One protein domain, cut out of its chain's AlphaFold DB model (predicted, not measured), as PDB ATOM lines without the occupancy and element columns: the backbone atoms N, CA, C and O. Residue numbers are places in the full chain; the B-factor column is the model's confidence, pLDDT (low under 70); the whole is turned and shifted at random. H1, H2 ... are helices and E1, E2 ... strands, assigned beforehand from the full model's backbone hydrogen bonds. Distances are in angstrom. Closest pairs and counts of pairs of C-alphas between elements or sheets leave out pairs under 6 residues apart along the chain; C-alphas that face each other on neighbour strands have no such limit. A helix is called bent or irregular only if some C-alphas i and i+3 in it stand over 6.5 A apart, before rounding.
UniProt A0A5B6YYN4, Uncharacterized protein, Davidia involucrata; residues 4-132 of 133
ATOM      1  N   GLN A   4     177.713  98.736 113.966       75.50
ATOM      2  CA  GLN A   4     178.327  98.653 115.298       75.50
ATOM      3  C   GLN A   4     177.400  98.108 116.368       75.50
ATOM      4  O   GLN A   4     177.863  97.584 117.377       75.50
ATOM      5  N   PHE A   5     176.102  98.244 116.137       77.00
ATOM      6  CA  PHE A   5     175.073  97.788 117.045       77.00
ATOM      7  C   PHE A   5     174.564  96.391 116.687       77.00
ATOM      8  O   PHE A   5     173.646  95.873 117.323       77.00
ATOM      9  N   LYS A   6     175.176  95.746 115.686       75.00
ATOM     10  CA  LYS A   6     174.810  94.397 115.272       75.00
ATOM     11  C   LYS A   6     174.908  93.437 116.457       75.00
ATOM     12  O   LYS A   6     175.936  93.370 117.133       75.00
ATOM     13  N   ASN A   7     173.843  92.673 116.687       77.19
ATOM     14  CA  ASN A   7     173.681  91.756 117.820       77.19
ATOM     15  C   ASN A   7     173.651  92.411 119.218       77.19
ATOM     16  O   ASN A   7     173.620  91.682 120.210       77.19
ATOM     17  N   GLN A   8     173.657  93.745 119.342       78.31
ATOM     18  CA  GLN A   8     173.447  94.385 120.641       78.31
ATOM     19  C   GLN A   8     171.950  94.386 120.982       78.31
ATOM     20  O   GLN A   8     171.154  94.922 120.204       78.31
ATOM     21  N   PRO A   9     171.540  93.804 122.124       79.56
ATOM     22  CA  PRO A   9     170.143  93.812 122.533       79.56
ATOM     23  C   PRO A   9     169.711  95.219 122.955       79.56
ATOM     24  O   PRO A   9     170.493  95.966 123.547       79.56
ATOM     25  N   CYS A  10     168.444  95.558 122.712       80.69
ATOM     26  CA  CYS A  10     167.869  96.767 123.287       80.69
ATOM     27  C   CYS A  10     167.780  96.628 124.810       80.69
ATOM     28  O   CYS A  10     167.289  95.624 125.327       80.69
ATOM     29  N   THR A  11     168.200  97.662 125.528       77.62
ATOM     30  CA  THR A  11     168.006  97.814 126.969       77.62
ATOM     31  C   THR A  11     167.172  99.067 127.254       77.62
ATOM     32  O   THR A  11     166.918  99.893 126.371       77.62
ATOM     33  N   ASN A  12     166.778  99.260 128.514       65.19
ATOM     34  CA  ASN A  12     166.064 100.470 128.945       65.19
ATOM     35  C   ASN A  12     166.874 101.765 128.730       65.19
ATOM     36  O   ASN A  12     166.301 102.849 128.773       65.19
ATOM     37  N   THR A  13     168.188 101.663 128.489       68.69
ATOM     38  CA  THR A  13     169.092 102.797 128.249       68.69
ATOM     39  C   THR A  13     169.470 102.967 126.779       68.69
ATOM     40  O   THR A  13     170.332 103.781 126.472       68.69
ATOM     41  N   THR A  14     168.852 102.222 125.858       74.25
ATOM     42  CA  THR A  14     169.139 102.342 124.418       74.25
ATOM     43  C   THR A  14     167.940 102.788 123.585       74.25
ATOM     44  O   THR A  14     168.093 102.948 122.385       74.25
ATOM     45  N   GLY A  15     166.746 102.938 124.165       73.69
ATOM     46  CA  GLY A  15     165.536 103.355 123.439       73.69
ATOM     47  C   GLY A  15     165.546 104.809 122.950       73.69
ATOM     48  O   GLY A  15     166.483 105.561 123.186       73.69
ATOM     49  N   SER A  16     164.468 105.250 122.296       69.50
ATOM     50  CA  SER A  16     164.301 106.681 121.988       69.50
ATOM     51  C   SER A  16     164.128 107.505 123.271       69.50
ATOM     52  O   SER A  16     164.642 108.610 123.375       69.50
ATOM     53  N   ASN A  17     163.462 106.943 124.284       67.62
ATOM     54  CA  ASN A  17     163.137 107.608 125.552       67.62
ATOM     55  C   ASN A  17     164.226 107.444 126.624       67.62
ATOM     56  O   ASN A  17     163.903 107.323 127.806       67.62
ATOM     57  N   THR A  18     165.498 107.351 126.235       72.06
ATOM     58  CA  THR A  18     166.570 107.235 127.230       72.06
ATOM     59  C   THR A  18     166.703 108.527 128.025       72.06
ATOM     60  O   THR A  18     166.030 109.524 127.761       72.06
ATOM     61  N   VAL A  19     167.522 108.503 129.072       73.06
ATOM     62  CA  VAL A  19     167.832 109.735 129.791       73.06
ATOM     63  C   VAL A  19     168.793 110.541 128.911       73.06
ATOM     64  O   VAL A  19     169.811 109.974 128.497       73.06
ATOM     65  N   PRO A  20     168.526 111.832 128.643       69.00
ATOM     66  CA  PRO A  20     169.451 112.666 127.887       69.00
ATOM     67  C   PRO A  20     170.865 112.605 128.479       69.00
ATOM     68  O   PRO A  20     171.042 112.759 129.688       69.00
ATOM     69  N   GLY A  21     171.871 112.367 127.643       67.31
ATOM     70  CA  GLY A  21     173.268 112.174 128.046       67.31
ATOM     71  C   GLY A  21     173.658 110.724 128.362       67.31
ATOM     72  O   GLY A  21     174.826 110.465 128.652       67.31
ATOM     73  N   THR A  22     172.717 109.776 128.311       70.31
ATOM     74  CA  THR A  22     172.985 108.331 128.463       70.31
ATOM     75  C   THR A  22     172.893 107.563 127.147       70.31
ATOM     76  O   THR A  22     172.999 106.336 127.140       70.31
ATOM     77  N   GLU A  23     172.713 108.273 126.031       74.06
ATOM     78  CA  GLU A  23     172.608 107.676 124.707       74.06
ATOM     79  C   GLU A  23     173.874 106.883 124.354       74.06
ATOM     80  O   GLU A  23     174.988 107.320 124.680       74.06
ATOM     81  N   PRO A  24     173.734 105.756 123.631       74.25
ATOM     82  CA  PRO A  24     174.867 104.991 123.136       74.25
ATOM     83  C   PRO A  24     175.840 105.876 122.357       74.25
ATOM     84  O   PRO A  24     175.526 106.397 121.288       74.25
ATOM     85  N   GLN A  25     177.041 106.046 122.904       75.12
ATOM     86  CA  GLN A  25     178.095 106.810 122.255       75.12
ATOM     87  C   GLN A  25     178.857 105.931 121.267       75.12
ATOM     88  O   GLN A  25     179.144 104.760 121.525       75.12
ATOM     89  N   PHE A  26     179.269 106.530 120.155       77.44
ATOM     90  CA  PHE A  26     180.169 105.894 119.201       77.44
ATOM     91  C   PHE A  26     181.612 106.054 119.691       77.44
ATOM     92  O   PHE A  26     182.303 107.005 119.328       77.44
ATOM     93  N   SER A  27     182.090 105.131 120.530       78.94
ATOM     94  CA  SER A  27     183.445 105.196 121.115       78.94
ATOM     95  C   SER A  27     184.569 105.258 120.070       78.94
ATOM     96  O   SER A  27     185.647 105.780 120.333       78.94
ATOM     97  N   ASN A  28     184.307 104.779 118.856       84.62
ATOM     98  CA  ASN A  28     185.197 104.813 117.698       84.62
ATOM     99  C   ASN A  28     184.624 105.671 116.551       84.62
ATOM    100  O   ASN A  28     184.793 105.339 115.373       84.62
ATOM    101  N   TYR A  29     183.965 106.782 116.894       84.25
ATOM    102  CA  TYR A  29     183.371 107.717 115.939       84.25
ATOM    103  C   TYR A  29     184.317 108.133 114.791       84.25
ATOM    104  O   TYR A  29     183.907 108.022 113.634       84.25
ATOM    105  N   PRO A  30     185.600 108.489 115.023       87.31
ATOM    106  CA  PRO A  30     186.511 108.824 113.924       87.31
ATOM    107  C   PRO A  30     186.719 107.670 112.931       87.31
ATOM    108  O   PRO A  30     186.741 107.884 111.721       87.31
ATOM    109  N   SER A  31     186.810 106.431 113.422       88.44
ATOM    110  CA  SER A  31     186.975 105.243 112.575       88.44
ATOM    111  C   SER A  31     185.726 104.947 111.743       88.44
ATOM    112  O   SER A  31     185.835 104.439 110.628       88.44
ATOM    113  N   LEU A  32     184.537 105.258 112.265       86.38
ATOM    114  CA  LEU A  32     183.290 105.164 111.504       86.38
ATOM    115  C   LEU A  32     183.234 106.171 110.366       86.38
ATOM    116  O   LEU A  32     182.874 105.800 109.252       86.38
ATOM    117  N   LEU A  33     183.600 107.421 110.646       88.56
ATOM    118  CA  LEU A  33     183.642 108.465 109.630       88.56
ATOM    119  C   LEU A  33     184.628 108.105 108.518       88.56
ATOM    120  O   LEU A  33     184.273 108.183 107.345       88.56
ATOM    121  N   ALA A  34     185.811 107.601 108.879       89.12
ATOM    122  CA  ALA A  34     186.823 107.182 107.915       89.12
ATOM    123  C   ALA A  34     186.320 106.092 106.948       89.12
ATOM    124  O   ALA A  34     186.597 106.169 105.754       89.12
ATOM    125  N   LYS A  35     185.521 105.119 107.419       87.50
ATOM    126  CA  LYS A  35     184.897 104.099 106.547       87.50
ATOM    127  C   LYS A  35     183.964 104.701 105.492       87.50
ATOM    128  O   LYS A  35     183.790 104.115 104.428       87.50
ATOM    129  N   CYS A  36     183.380 105.856 105.788       86.62
ATOM    130  CA  CYS A  36     182.515 106.601 104.882       86.62
ATOM    131  C   CYS A  36     183.267 107.690 104.097       86.62
ATOM    132  O   CYS A  36     182.624 108.472 103.407       86.62
ATOM    133  N   HIS A  37     184.602 107.760 104.193       90.19
ATOM    134  CA  HIS A  37     185.422 108.849 103.640       90.19
ATOM    135  C   HIS A  37     185.011 110.238 104.165       90.19
ATOM    136  O   HIS A  37     185.090 111.237 103.453       90.19
ATOM    137  N   LEU A  38     184.553 110.296 105.418       89.81
ATOM    138  CA  LEU A  38     184.149 111.513 106.119       89.81
ATOM    139  C   LEU A  38     185.203 111.927 107.148       89.81
ATOM    140  O   LEU A  38     185.952 111.100 107.671       89.81
ATOM    141  N   ASN A  39     185.209 113.215 107.492       89.69
ATOM    142  CA  ASN A  39     186.095 113.788 108.504       89.69
ATOM    143  C   ASN A  39     185.280 114.449 109.626       89.69
ATOM    144  O   ASN A  39     184.240 115.054 109.364       89.69
ATOM    145  N   VAL A  40     185.775 114.399 110.869       89.62
ATOM    146  CA  VAL A  40     185.169 115.063 112.038       89.62
ATOM    147  C   VAL A  40     184.874 116.535 111.747       89.62
ATOM    148  O   VAL A  40     183.804 117.026 112.103       89.62
ATOM    149  N   THR A  41     185.766 117.220 111.026       91.62
ATOM    150  CA  THR A  41     185.595 118.629 110.643       91.62
ATOM    151  C   THR A  41     184.324 118.902 109.850       91.62
ATOM    152  O   THR A  41     183.792 119.990 110.003       91.62
ATOM    153  N   SER A  42     183.838 117.936 109.062       91.56
ATOM    154  CA  SER A  42     182.625 118.027 108.230       91.56
ATOM    155  C   SER A  42     181.342 117.551 108.925       91.56
ATOM    156  O   SER A  42     180.266 117.615 108.331       91.56
ATOM    157  N   THR A  43     181.452 117.052 110.163       92.94
ATOM    158  CA  THR A  43     180.331 116.434 110.905       92.94
ATOM    159  C   THR A  43     180.053 117.055 112.274       92.94
ATOM    160  O   THR A  43     179.003 116.796 112.854       92.94
ATOM    161  N   ARG A  44     180.983 117.857 112.807       92.06
ATOM    162  CA  ARG A  44     180.938 118.428 114.164       92.06
ATOM    163  C   ARG A  44     179.744 119.348 114.446       92.06
ATOM    164  O   ARG A  44     179.374 119.488 115.603       92.06
ATOM    165  N   ASP A  45     179.171 119.966 113.413       94.69
ATOM    166  CA  ASP A  45     177.993 120.833 113.534       94.69
ATOM    167  C   ASP A  45     176.690 120.051 113.252       94.69
ATOM    168  O   ASP A  45     175.606 120.627 113.277       94.69
ATOM    169  N   GLY A  46     176.788 118.752 112.948       93.06
ATOM    170  CA  GLY A  46     175.657 117.839 112.792       93.06
ATOM    171  C   GLY A  46     175.283 117.124 114.091       93.06
ATOM    172  O   GLY A  46     175.886 117.335 115.142       93.06
ATOM    173  N   ALA A  47     174.290 116.238 114.015       92.44
ATOM    174  CA  ALA A  47     173.888 115.395 115.141       92.44
ATOM    175  C   ALA A  47     173.659 113.946 114.706       92.44
ATOM    176  O   ALA A  47     173.231 113.684 113.583       92.44
ATOM    177  N   ILE A  48     173.933 113.000 115.605       90.12
ATOM    178  CA  ILE A  48     173.705 111.569 115.385       90.12
ATOM    179  C   ILE A  48     172.898 111.035 116.556       90.12
ATOM    180  O   ILE A  48     173.304 111.165 117.706       90.12
ATOM    181  N   LEU A  49     171.752 110.445 116.242       89.62
ATOM    182  CA  LEU A  49     170.700 110.110 117.191       89.62
ATOM    183  C   LEU A  49     170.424 108.598 117.104       89.62
ATOM    184  O   LEU A  49     169.594 108.169 116.294       89.62
ATOM    185  N   PRO A  50     171.179 107.767 117.845       87.69
ATOM    186  CA  PRO A  50     170.994 106.321 117.856       87.69
ATOM    187  C   PRO A  50     169.876 105.895 118.816       87.69
ATOM    188  O   PRO A  50     169.865 106.281 119.976       87.69
ATOM    189  N   ALA A  51     168.981 105.016 118.376       86.44
ATOM    190  CA  ALA A  51     168.011 104.363 119.248       86.44
ATOM    191  C   ALA A  51     167.844 102.885 118.885       86.44
ATOM    192  O   ALA A  51     167.918 102.497 117.722       86.44
ATOM    193  N   CYS A  52     167.559 102.073 119.893       86.25
ATOM    194  CA  CYS A  52     167.190 100.675 119.782       86.25
ATOM    195  C   CYS A  52     165.697 100.537 120.080       86.25
ATOM    196  O   CYS A  52     165.254 100.763 121.208       86.25
ATOM    197  N   ILE A  53     164.911 100.188 119.068       79.19
ATOM    198  CA  ILE A  53     163.462 100.025 119.151       79.19
ATOM    199  C   ILE A  53     163.134  98.557 118.850       79.19
ATOM    200  O   ILE A  53     163.260  98.135 117.700       79.19
ATOM    201  N   PRO A  54     162.713  97.758 119.847       75.06
ATOM    202  CA  PRO A  54     162.337  96.372 119.599       75.06
ATOM    203  C   PRO A  54     161.114  96.302 118.674       75.06
ATOM    204  O   PRO A  54     160.143  97.027 118.883       75.06
ATOM    205  N   ASN A  55     161.141  95.393 117.693       67.94
ATOM    206  CA  ASN A  55     160.086  95.221 116.678       67.94
ATOM    207  C   ASN A  55     159.890  96.482 115.817       67.94
ATOM    208  O   ASN A  55     158.811  97.073 115.760       67.94
ATOM    209  N   LEU A  56     160.979  96.908 115.178       66.56
ATOM    210  CA  LEU A  56     161.081  98.151 114.423       66.56
ATOM    211  C   LEU A  56     160.080  98.193 113.248       66.56
ATOM    212  O   LEU A  56     160.224  97.478 112.260       66.56
ATOM    213  N   PHE A  57     159.076  99.070 113.340       66.38
ATOM    214  CA  PHE A  57     158.222  99.450 112.210       66.38
ATOM    215  C   PHE A  57     158.612 100.859 111.739       66.38
ATOM    216  O   PHE A  57     158.583 101.784 112.557       66.38
ATOM    217  N   PRO A  58     158.930 101.075 110.447       63.16
ATOM    218  CA  PRO A  58     159.422 102.364 109.945       63.16
ATOM    219  C   PRO A  58     158.521 103.569 110.265       63.16
ATOM    220  O   PRO A  58     159.016 104.666 110.502       63.16
ATOM    221  N   SER A  59     157.200 103.377 110.325       63.88
ATOM    222  CA  SER A  59     156.240 104.429 110.690       63.88
ATOM    223  C   SER A  59     156.248 104.779 112.184       63.88
ATOM    224  O   SER A  59     155.992 105.928 112.534       63.88
ATOM    225  N   LEU A  60     156.579 103.827 113.067       63.75
ATOM    226  CA  LEU A  60     156.688 104.051 114.515       63.75
ATOM    227  C   LEU A  60     157.979 104.770 114.907       63.75
ATOM    228  O   LEU A  60     158.043 105.384 115.973       63.75
ATOM    229  N   VAL A  61     159.014 104.674 114.074       66.94
ATOM    230  CA  VAL A  61     160.310 105.311 114.308       66.94
ATOM    231  C   VAL A  61     160.146 106.824 114.396       66.94
ATOM    232  O   VAL A  61     160.567 107.427 115.378       66.94
ATOM    233  N   LEU A  62     159.519 107.441 113.392       66.94
ATOM    234  CA  LEU A  62     159.463 108.902 113.298       66.94
ATOM    235  C   LEU A  62     158.660 109.512 114.455       66.94
ATOM    236  O   LEU A  62     159.078 110.508 115.049       66.94
ATOM    237  N   SER A  63     157.536 108.886 114.825       68.94
ATOM    238  CA  SER A  63     156.709 109.340 115.947       68.94
ATOM    239  C   SER A  63     157.422 109.179 117.290       68.94
ATOM    240  O   SER A  63     157.378 110.102 118.101       68.94
ATOM    241  N   ASN A  64     158.122 108.061 117.519       73.69
ATOM    242  CA  ASN A  64     158.872 107.851 118.761       73.69
ATOM    243  C   ASN A  64     160.046 108.819 118.888       73.69
ATOM    244  O   ASN A  64     160.252 109.382 119.954       73.69
ATOM    245  N   PHE A  65     160.784 109.067 117.807       80.62
ATOM    246  CA  PHE A  65     161.884 110.028 117.813       80.62
ATOM    247  C   PHE A  65     161.395 111.448 118.120       80.62
ATOM    248  O   PHE A  65     161.970 112.123 118.976       80.62
ATOM    249  N   THR A  66     160.289 111.869 117.503       82.56
ATOM    250  CA  THR A  66     159.710 113.208 117.715       82.56
ATOM    251  C   THR A  66     159.152 113.396 119.131       82.56
ATOM    252  O   THR A  66     159.134 114.513 119.633       82.56
ATOM    253  N   GLN A  67     158.731 112.320 119.801       83.44
ATOM    254  CA  GLN A  67     158.223 112.354 121.181       83.44
ATOM    255  C   GLN A  67     159.295 112.061 122.243       83.44
ATOM    256  O   GLN A  67     158.977 111.937 123.423       83.44
ATOM    257  N   SER A  68     160.561 111.950 121.841       83.38
ATOM    258  CA  SER A  68     161.654 111.541 122.722       83.38
ATOM    259  C   SER A  68     162.581 112.685 123.144       83.38
ATOM    260  O   SER A  68     162.358 113.852 122.805       83.38
ATOM    261  N   GLN A  69     163.681 112.343 123.824       84.62
ATOM    262  CA  GLN A  69     164.796 113.257 124.118       84.62
ATOM    263  C   GLN A  69     165.352 113.954 122.859       84.62
ATOM    264  O   GLN A  69     165.908 115.047 122.942       84.62
ATOM    265  N   TYR A  70     165.163 113.354 121.679       88.44
ATOM    266  CA  TYR A  70     165.623 113.892 120.402       88.44
ATOM    267  C   TYR A  70     164.716 114.964 119.798       88.44
ATOM    268  O   TYR A  70     165.104 115.604 118.821       88.44
ATOM    269  N   SER A  71     163.546 115.218 120.389       89.44
ATOM    270  CA  SER A  71     162.611 116.262 119.946       89.44
ATOM    271  C   SER A  71     163.275 117.637 119.809       89.44
ATOM    272  O   SER A  71     163.016 118.350 118.842       89.44
ATOM    273  N   GLY A  72     164.193 117.986 120.716       90.50
ATOM    274  CA  GLY A  72     164.950 119.238 120.656       90.50
ATOM    275  C   GLY A  72     165.845 119.353 119.419       90.50
ATOM    276  O   GLY A  72     165.966 120.439 118.862       90.50
ATOM    277  N   TYR A  73     166.429 118.247 118.952       91.56
ATOM    278  CA  TYR A  73     167.206 118.219 117.712       91.56
ATOM    279  C   TYR A  73     166.293 118.274 116.483       91.56
ATOM    280  O   TYR A  73     166.547 119.043 115.563       91.56
ATOM    281  N   LEU A  74     165.205 117.504 116.482       90.88
ATOM    282  CA  LEU A  74     164.294 117.386 115.336       90.88
ATOM    283  C   LEU A  74     163.455 118.645 115.089       90.88
ATOM    284  O   LEU A  74     163.117 118.940 113.948       90.88
ATOM    285  N   ASN A  75     163.148 119.404 116.142       93.06
ATOM    286  CA  ASN A  75     162.407 120.663 116.044       93.06
ATOM    287  C   ASN A  75     163.321 121.878 115.811       93.06
ATOM    288  O   ASN A  75     162.836 123.007 115.721       93.06
ATOM    289  N   ASN A  76     164.639 121.678 115.747       93.94
ATOM    290  CA  ASN A  76     165.593 122.761 115.568       93.94
ATOM    291  C   ASN A  76     165.813 123.050 114.077       93.94
ATOM    292  O   ASN A  76     166.311 122.215 113.327       93.94
ATOM    293  N   THR A  77     165.500 124.278 113.668       94.69
ATOM    294  CA  THR A  77     165.596 124.746 112.278       94.69
ATOM    295  C   THR A  77     167.025 124.910 111.758       94.69
ATOM    296  O   THR A  77     167.212 125.129 110.564       94.69
ATOM    297  N   ASN A  78     168.043 124.810 112.620       95.81
ATOM    298  CA  ASN A  78     169.442 124.808 112.188       95.81
ATOM    299  C   ASN A  78     169.811 123.542 111.399       95.81
ATOM    300  O   ASN A  78     170.743 123.580 110.591       95.81
ATOM    301  N   PHE A  79     169.094 122.435 111.618       96.06
ATOM    302  CA  PHE A  79     169.255 121.226 110.821       96.06
ATOM    303  C   PHE A  79     168.442 121.336 109.536       96.06
ATOM    304  O   PHE A  79     167.266 121.692 109.542       96.06
ATOM    305  N   THR A  80     169.091 121.041 108.418       96.44
ATOM    306  CA  THR A  80     168.571 121.297 107.070       96.44
ATOM    307  C   THR A  80     168.421 120.025 106.245       96.44
ATOM    308  O   THR A  80     167.839 120.059 105.164       96.44
ATOM    309  N   GLY A  81     168.903 118.892 106.759       94.19
ATOM    310  CA  GLY A  81     168.740 117.579 106.152       94.19
ATOM    311  C   GLY A  81     168.766 116.470 107.197       94.19
ATOM    312  O   GLY A  81     169.262 116.651 108.311       94.19
ATOM    313  N   ALA A  82     168.207 115.319 106.830       92.62
ATOM    314  CA  ALA A  82     168.183 114.132 107.670       92.62
ATOM    315  C   ALA A  82     168.469 112.875 106.839       92.62
ATOM    316  O   ALA A  82     167.931 112.704 105.745       92.62
ATOM    317  N   GLY A  83     169.298 111.990 107.382       90.00
ATOM    318  CA  GLY A  83     169.540 110.642 106.882       90.00
ATOM    319  C   GLY A  83     169.125 109.615 107.928       90.00
ATOM    320  O   GLY A  83     169.311 109.832 109.122       90.00
ATOM    321  N   ILE A  84     168.560 108.493 107.491       87.31
ATOM    322  CA  ILE A  84     168.108 107.420 108.381       87.31
ATOM    323  C   ILE A  84     168.777 106.119 107.950       87.31
ATOM    324  O   ILE A  84     168.772 105.771 106.771       87.31
ATOM    325  N   SER A  85     169.343 105.398 108.912       84.19
ATOM    326  CA  SER A  85     169.898 104.062 108.718       84.19
ATOM    327  C   SER A  85     169.342 103.135 109.790       84.19
ATOM    328  O   SER A  85     169.286 103.516 110.957       84.19
ATOM    329  N   SER A  86     168.929 101.931 109.403       82.62
ATOM    330  CA  SER A  86     168.387 100.919 110.311       82.62
ATOM    331  C   SER A  86     169.046  99.564 110.073       82.62
ATOM    332  O   SER A  86     169.272  99.211 108.920       82.62
ATOM    333  N   GLU A  87     169.308  98.814 111.139       83.25
ATOM    334  CA  GLU A  87     169.737  97.407 111.111       83.25
ATOM    335  C   GLU A  87     169.110  96.699 112.319       83.25
ATOM    336  O   GLU A  87     169.259  97.170 113.448       83.25
ATOM    337  N   ASP A  88     168.414  95.581 112.106       82.94
ATOM    338  CA  ASP A  88     167.674  94.855 113.147       82.94
ATOM    339  C   ASP A  88     166.731  95.773 113.961       82.94
ATOM    340  O   ASP A  88     165.761  96.319 113.437       82.94
ATOM    341  N   ASN A  89     167.015  95.951 115.255       82.56
ATOM    342  CA  ASN A  89     166.270  96.824 116.163       82.56
ATOM    343  C   ASN A  89     166.934  98.195 116.337       82.56
ATOM    344  O   ASN A  89     166.477  98.991 117.149       82.56
ATOM    345  N   TRP A  90     168.018  98.478 115.623       84.56
ATOM    346  CA  TRP A  90     168.748  99.728 115.738       84.56
ATOM    347  C   TRP A  90     168.401 100.674 114.612       84.56
ATOM    348  O   TRP A  90     168.326 100.297 113.444       84.56
ATOM    349  N   ILE A  91     168.254 101.937 114.975       86.25
ATOM    350  CA  ILE A  91     168.089 103.036 114.049       86.25
ATOM    351  C   ILE A  91     168.998 104.186 114.444       86.25
ATOM    352  O   ILE A  91     169.145 104.524 115.613       86.25
ATOM    353  N   VAL A  92     169.625 104.781 113.444       87.06
ATOM    354  CA  VAL A  92     170.472 105.954 113.583       87.06
ATOM    355  C   VAL A  92     169.913 107.024 112.663       87.06
ATOM    356  O   VAL A  92     169.879 106.845 111.443       87.06
ATOM    357  N   VAL A  93     169.477 108.132 113.255       89.81
ATOM    358  CA  VAL A  93     169.115 109.343 112.515       89.81
ATOM    359  C   VAL A  93     170.313 110.284 112.535       89.81
ATOM    360  O   VAL A  93     170.850 110.590 113.595       89.81
ATOM    361  N   VAL A  94     170.744 110.730 111.363       92.25
ATOM    362  CA  VAL A  94     171.818 111.711 111.190       92.25
ATOM    363  C   VAL A  94     171.188 113.012 110.726       92.25
ATOM    364  O   VAL A  94     170.470 113.015 109.731       92.25
ATOM    365  N   LEU A  95     171.453 114.107 111.428       94.62
ATOM    366  CA  LEU A  95     170.996 115.441 111.056       94.62
ATOM    367  C   LEU A  95     172.165 116.263 110.525       94.62
ATOM    368  O   LEU A  95     173.215 116.359 111.167       94.62
ATOM    369  N   THR A  96     171.961 116.867 109.361       96.06
ATOM    370  CA  THR A  96     172.940 117.716 108.679       96.06
ATOM    371  C   THR A  96     172.550 119.181 108.805       96.06
ATOM    372  O   THR A  96     171.381 119.512 109.004       96.06
ATOM    373  N   THR A  97     173.520 120.072 108.644       97.06
ATOM    374  CA  THR A  97     173.303 121.521 108.582       97.06
ATOM    375  C   THR A  97     173.844 122.069 107.264       97.06
ATOM    376  O   THR A  97     174.528 121.377 106.509       97.06
ATOM    377  N   ASN A  98     173.564 123.342 106.985       95.75
ATOM    378  CA  ASN A  98     174.129 124.036 105.825       95.75
ATOM    379  C   ASN A  98     175.560 124.552 106.067       95.75
ATOM    380  O   ASN A  98     176.131 125.193 105.185       95.75
ATOM    381  N   THR A  99     176.144 124.328 107.249       96.12
ATOM    382  CA  THR A  99     177.532 124.725 107.506       96.12
ATOM    383  C   THR A  99     178.483 123.689 106.903       96.12
ATOM    384  O   THR A  99     178.160 122.499 106.859       96.12
ATOM    385  N   PRO A 100     179.706 124.081 106.498       93.50
ATOM    386  CA  PRO A 100     180.722 123.110 106.094       93.50
ATOM    387  C   PRO A 100     180.948 122.028 107.159       93.50
ATOM    388  O   PRO A 100     181.181 120.869 106.819       93.50
ATOM    389  N   GLY A 101     180.817 122.402 108.437       92.75
ATOM    390  CA  GLY A 101     181.027 121.521 109.575       92.75
ATOM    391  C   GLY A 101     179.894 120.553 109.900       92.75
ATOM    392  O   GLY A 101     180.104 119.685 110.736       92.75
ATOM    393  N   GLY A 102     178.734 120.661 109.253       93.00
ATOM    394  CA  GLY A 102     177.617 119.720 109.393       93.00
ATOM    395  C   GLY A 102     177.119 119.190 108.051       93.00
ATOM    396  O   GLY A 102     175.997 118.701 107.970       93.00
ATOM    397  N   SER A 103     177.941 119.302 107.004       92.44
ATOM    398  CA  SER A 103     177.596 118.922 105.631       92.44
ATOM    399  C   SER A 103     177.698 117.419 105.361       92.44
ATOM    400  O   SER A 103     177.091 116.937 104.409       92.44
ATOM    401  N   PHE A 104     178.475 116.681 106.170       92.12
ATOM    402  CA  PHE A 104     178.810 115.268 105.941       92.12
ATOM    403  C   PHE A 104     179.331 115.008 104.515       92.12
ATOM    404  O   PHE A 104     179.085 113.956 103.926       92.12
ATOM    405  N   ALA A 105     180.050 115.978 103.947       89.62
ATOM    406  CA  ALA A 105     180.666 115.841 102.637       89.62
ATOM    407  C   ALA A 105     181.922 114.960 102.710       89.62
ATOM    408  O   ALA A 105     182.734 115.083 103.631       89.62
ATOM    409  N   THR A 106     182.103 114.090 101.716       85.06
ATOM    410  CA  THR A 106     183.294 113.241 101.612       85.06
ATOM    411  C   THR A 106     184.547 114.067 101.362       85.06
ATOM    412  O   THR A 106     184.574 114.924 100.471       85.06
ATOM    413  N   ASP A 107     185.611 113.755 102.095       70.94
ATOM    414  CA  ASP A 107     186.932 114.327 101.865       70.94
ATOM    415  C   ASP A 107     187.454 113.819 100.511       70.94
ATOM    416  O   ASP A 107     187.804 112.653 100.337       70.94
ATOM    417  N   SER A 108     187.434 114.698  99.509       62.56
ATOM    418  CA  SER A 108     187.779 114.365  98.121       62.56
ATOM    419  C   SER A 108     189.282 114.478  97.833       62.56
ATOM    420  O   SER A 108     189.684 114.579  96.672       62.56
ATOM    421  N   SER A 109     190.133 114.443  98.861       56.88
ATOM    422  CA  SER A 109     191.594 114.552  98.730       56.88
ATOM    423  C   SER A 109     192.266 113.415  97.933       56.88
ATOM    424  O   SER A 109     193.462 113.492  97.659       56.88
ATOM    425  N   ALA A 110     191.524 112.398  97.471       52.44
ATOM    426  CA  ALA A 110     192.070 111.204  96.814       52.44
ATOM    427  C   ALA A 110     191.755 111.025  95.306       52.44
ATOM    428  O   ALA A 110     191.891 109.915  94.796       52.44
ATOM    429  N   SER A 111     191.370 112.058  94.538       51.50
ATOM    430  CA  SER A 111     191.041 111.860  93.100       51.50
ATOM    431  C   SER A 111     192.205 112.012  92.097       51.50
ATOM    432  O   SER A 111     192.013 111.814  90.897       51.50
ATOM    433  N   LEU A 112     193.441 112.291  92.534       49.22
ATOM    434  CA  LEU A 112     194.568 112.520  91.607       49.22
ATOM    435  C   LEU A 112     195.325 111.253  91.163       49.22
ATOM    436  O   LEU A 112     196.160 111.327  90.259       49.22
ATOM    437  N   ALA A 113     195.017 110.076  91.716       51.72
ATOM    438  CA  ALA A 113     195.773 108.849  91.435       51.72
ATOM    439  C   ALA A 113     195.593 108.286  90.005       51.72
ATOM    440  O   ALA A 113     196.372 107.437  89.579       51.72
ATOM    441  N   SER A 114     194.619 108.765  89.221       52.00
ATOM    442  CA  SER A 114     194.286 108.163  87.916       52.00
ATOM    443  C   SER A 114     195.010 108.775  86.699       52.00
ATOM    444  O   SER A 114     194.890 108.268  85.588       52.00
ATOM    445  N   LYS A 115     195.801 109.849  86.863       53.28
ATOM    446  CA  LYS A 115     196.487 110.505  85.723       53.28
ATOM    447  C   LYS A 115     197.912 110.001  85.455       53.28
ATOM    448  O   LYS A 115     198.370 110.090  84.319       53.28
ATOM    449  N   VAL A 116     198.599 109.437  86.452       58.56
ATOM    450  CA  VAL A 116     200.006 108.996  86.312       58.56
ATOM    451  C   VAL A 116     200.142 107.761  85.409       58.56
ATOM    452  O   VAL A 116     201.079 107.687  84.616       58.56
ATOM    453  N   GLY A 117     199.181 106.829  85.453       59.78
ATOM    454  CA  GLY A 117     199.199 105.626  84.607       59.78
ATOM    455  C   GLY A 117     199.073 105.934  83.111       59.78
ATOM    456  O   GLY A 117     199.830 105.403  82.302       59.78
ATOM    457  N   LEU A 118     198.178 106.857  82.741       60.03
ATOM    458  CA  LEU A 118     197.981 107.260  81.342       60.03
ATOM    459  C   LEU A 118     199.207 107.980  80.766       60.03
ATOM    460  O   LEU A 118     199.588 107.717  79.628       60.03
ATOM    461  N   ILE A 119     199.860 108.840  81.557       67.25
ATOM    462  CA  ILE A 119     201.076 109.551  81.130       67.25
ATOM    463  C   ILE A 119     202.235 108.567  80.917       67.25
ATOM    464  O   ILE A 119     202.943 108.668  79.917       67.25
ATOM    465  N   SER A 120     202.397 107.580  81.805       63.47
ATOM    466  CA  SER A 120     203.424 106.539  81.659       63.47
ATOM    467  C   SER A 120     203.229 105.711  80.379       63.47
ATOM    468  O   SER A 120     204.173 105.524  79.612       63.47
ATOM    469  N   HIS A 121     201.994 105.293  80.077       63.75
ATOM    470  CA  HIS A 121     201.694 104.551  78.846       63.75
ATOM    471  C   HIS A 121     201.960 105.358  77.567       63.75
ATOM    472  O   HIS A 121     202.503 104.815  76.604       63.75
ATOM    473  N   LEU A 122     201.633 106.654  77.560       71.31
ATOM    474  CA  LEU A 122     201.922 107.554  76.440       71.31
ATOM    475  C   LEU A 122     203.430 107.723  76.196       71.31
ATOM    476  O   LEU A 122     203.867 107.701  75.046       71.31
ATOM    477  N   LEU A 123     204.233 107.835  77.260       72.12
ATOM    478  CA  LEU A 123     205.693 107.949  77.157       72.12
ATOM    479  C   LEU A 123     206.346 106.666  76.618       72.12
ATOM    480  O   LEU A 123     207.244 106.746  75.781       72.12
ATOM    481  N   PHE A 124     205.871 105.488  77.035       72.50
ATOM    482  CA  PHE A 124     206.362 104.206  76.511       72.50
ATOM    483  C   PHE A 124     206.045 104.010  75.022       72.50
ATOM    484  O   PHE A 124     206.901 103.538  74.274       72.50
ATOM    485  N   LEU A 125     204.848 104.403  74.573       72.75
ATOM    486  CA  LEU A 125     204.462 104.323  73.159       72.75
ATOM    487  C   LEU A 125     205.311 105.247  72.273       72.75
ATOM    488  O   LEU A 125     205.726 104.835  71.192       72.75
ATOM    489  N   LEU A 126     205.613 106.460  72.746       72.62
ATOM    490  CA  LEU A 126     206.476 107.418  72.045       72.62
ATOM    491  C   LEU A 126     207.940 106.955  71.966       72.62
ATOM    492  O   LEU A 126     208.590 107.135  70.939       72.62
ATOM    493  N   ALA A 127     208.468 106.340  73.027       75.12
ATOM    494  CA  ALA A 127     209.828 105.802  73.010       75.12
ATOM    495  C   ALA A 127     209.957 104.588  72.070       75.12
ATOM    496  O   ALA A 127     210.957 104.455  71.367       75.12
ATOM    497  N   GLY A 128     208.934 103.726  72.024       72.88
ATOM    498  CA  GLY A 128     208.905 102.563  71.137       72.88
ATOM    499  C   GLY A 128     208.825 102.925  69.653       72.88
ATOM    500  O   GLY A 128     209.481 102.281  68.839       72.88
ATOM    501  N   SER A 129     208.077 103.971  69.285       71.31
ATOM    502  CA  SER A 129     207.968 104.400  67.885       71.31
ATOM    503  C   SER A 129     209.243 105.064  67.352       71.31
ATOM    504  O   SER A 129     209.571 104.864  66.188       71.31
ATOM    505  N   CYS A 130     210.002 105.783  68.188       65.56
ATOM    506  CA  CYS A 130     211.301 106.351  67.803       65.56
ATOM    507  C   CYS A 130     212.406 105.302  67.598       65.56
ATOM    508  O   CYS A 130     213.359 105.573  66.881       65.56
ATOM    509  N   LEU A 131     212.310 104.128  68.232       66.94
ATOM    510  CA  LEU A 131     213.281 103.034  68.063       66.94
ATOM    511  C   LEU A 131     213.011 102.175  66.815       66.94
ATOM    512  O   LEU A 131     213.858 101.368  66.440       66.94
ATOM    513  N   LEU A 132     211.830 102.317  66.207       60.41
ATOM    514  CA  LEU A 132     211.379 101.562  65.032       60.41
ATOM    515  C   LEU A 132     211.460 102.368  63.719       60.41
ATOM    516  O   LEU A 132     211.031 101.856  62.683       60.41
TER     517      LEU A 132
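This is residues 4 to 132 of the 133 residues of an uncharacterized protein of Davidia involucrata (UniProt A0A5B6YYN4). A small body built on one three-stranded antiparallel sheet has a long helix, H4, sticking out from it on a tail; H2 lies over one face of the sheet, H3 only grazes it, and H1 is off it among long stretches with no named element. The printed part has 129 residues, with helices and strands in the order H1 E1 H2 H3 E2 E3 H4, and the sheet runs E1 E3 E2. The class is mixed, helices and strands, with under half of the residues in named elements. The whole is extended, with a radius of gyration of the C-alphas of 22.3 A and spans of 78 by 34 by 27 A, the free H4 making much of the length.

The printed part begins at Gln 4, C-alpha (178.327, 98.653, 115.298), and residues 4 to 28 hold no named element. H1 is residues 29 to 35, 10.2 A long. E1, residues 47 to 52, spans 16.8 A from C-alpha 47 at (173.888, 115.395, 115.141). H2 is residues 58 to 66, 13.3 A, neither bent nor irregular, but only just: C-alphas 59 and 62 are 6.1 A apart. H3 is residues 71 to 74, 5.0 A. E2, residues 79 to 87, spans 23.8 A, and E3, residues 90 to 97, spans 23.4 A. H4, residues 111 to 130, spans 32.9 A and ends at C-alpha 130 (211.301, 106.351, 67.803); it is irregular, with C-alphas 111 and 114 7.1 A apart.

E3 is the inner strand. E1 and E3 are antiparallel at 167 degrees, with N 49 and O 93 at 2.8 A. E2 and E3 form a hairpin at 161 degrees, with N 83 and O 94 at 2.8 A. E1, H2, H3 and E2 make a split strand-helix-strand unit, two same-way strands with E3 between them in the sheet, and its crossover is right-handed. H2 is on the sheet at a height of 10.4 A, over E1 and only just over E3; on the local plane it stands at 58 degrees to E1, only just slantwise to the strands. H3 only grazes the sheet with residues 73 to 74. H2 and H3 are close but not clearly touching, the closest C-alphas being Phe 65 and Ser 71 at 6.6 A. H1 and H4 are not on the sheet and are apart from each other. Every O i to N i+4 pair is within hydrogen-bond range in H1, but 3 of 5 in H2 and 12 of 16 in H4; H3 is too short for one.

The C-alphas farthest apart, those of Val 19 and Leu 132, are 78.5 A apart. Residues 111 to 132 stand free; the remaining 107 residues span 41 by 32 by 25 A. The printed part has no cut, and the links H1 to E1 and E3 to H4 are long. Mean pLDDT of the printed part is 79.4; residues under 70 include 55 to 63 and 108 to 121.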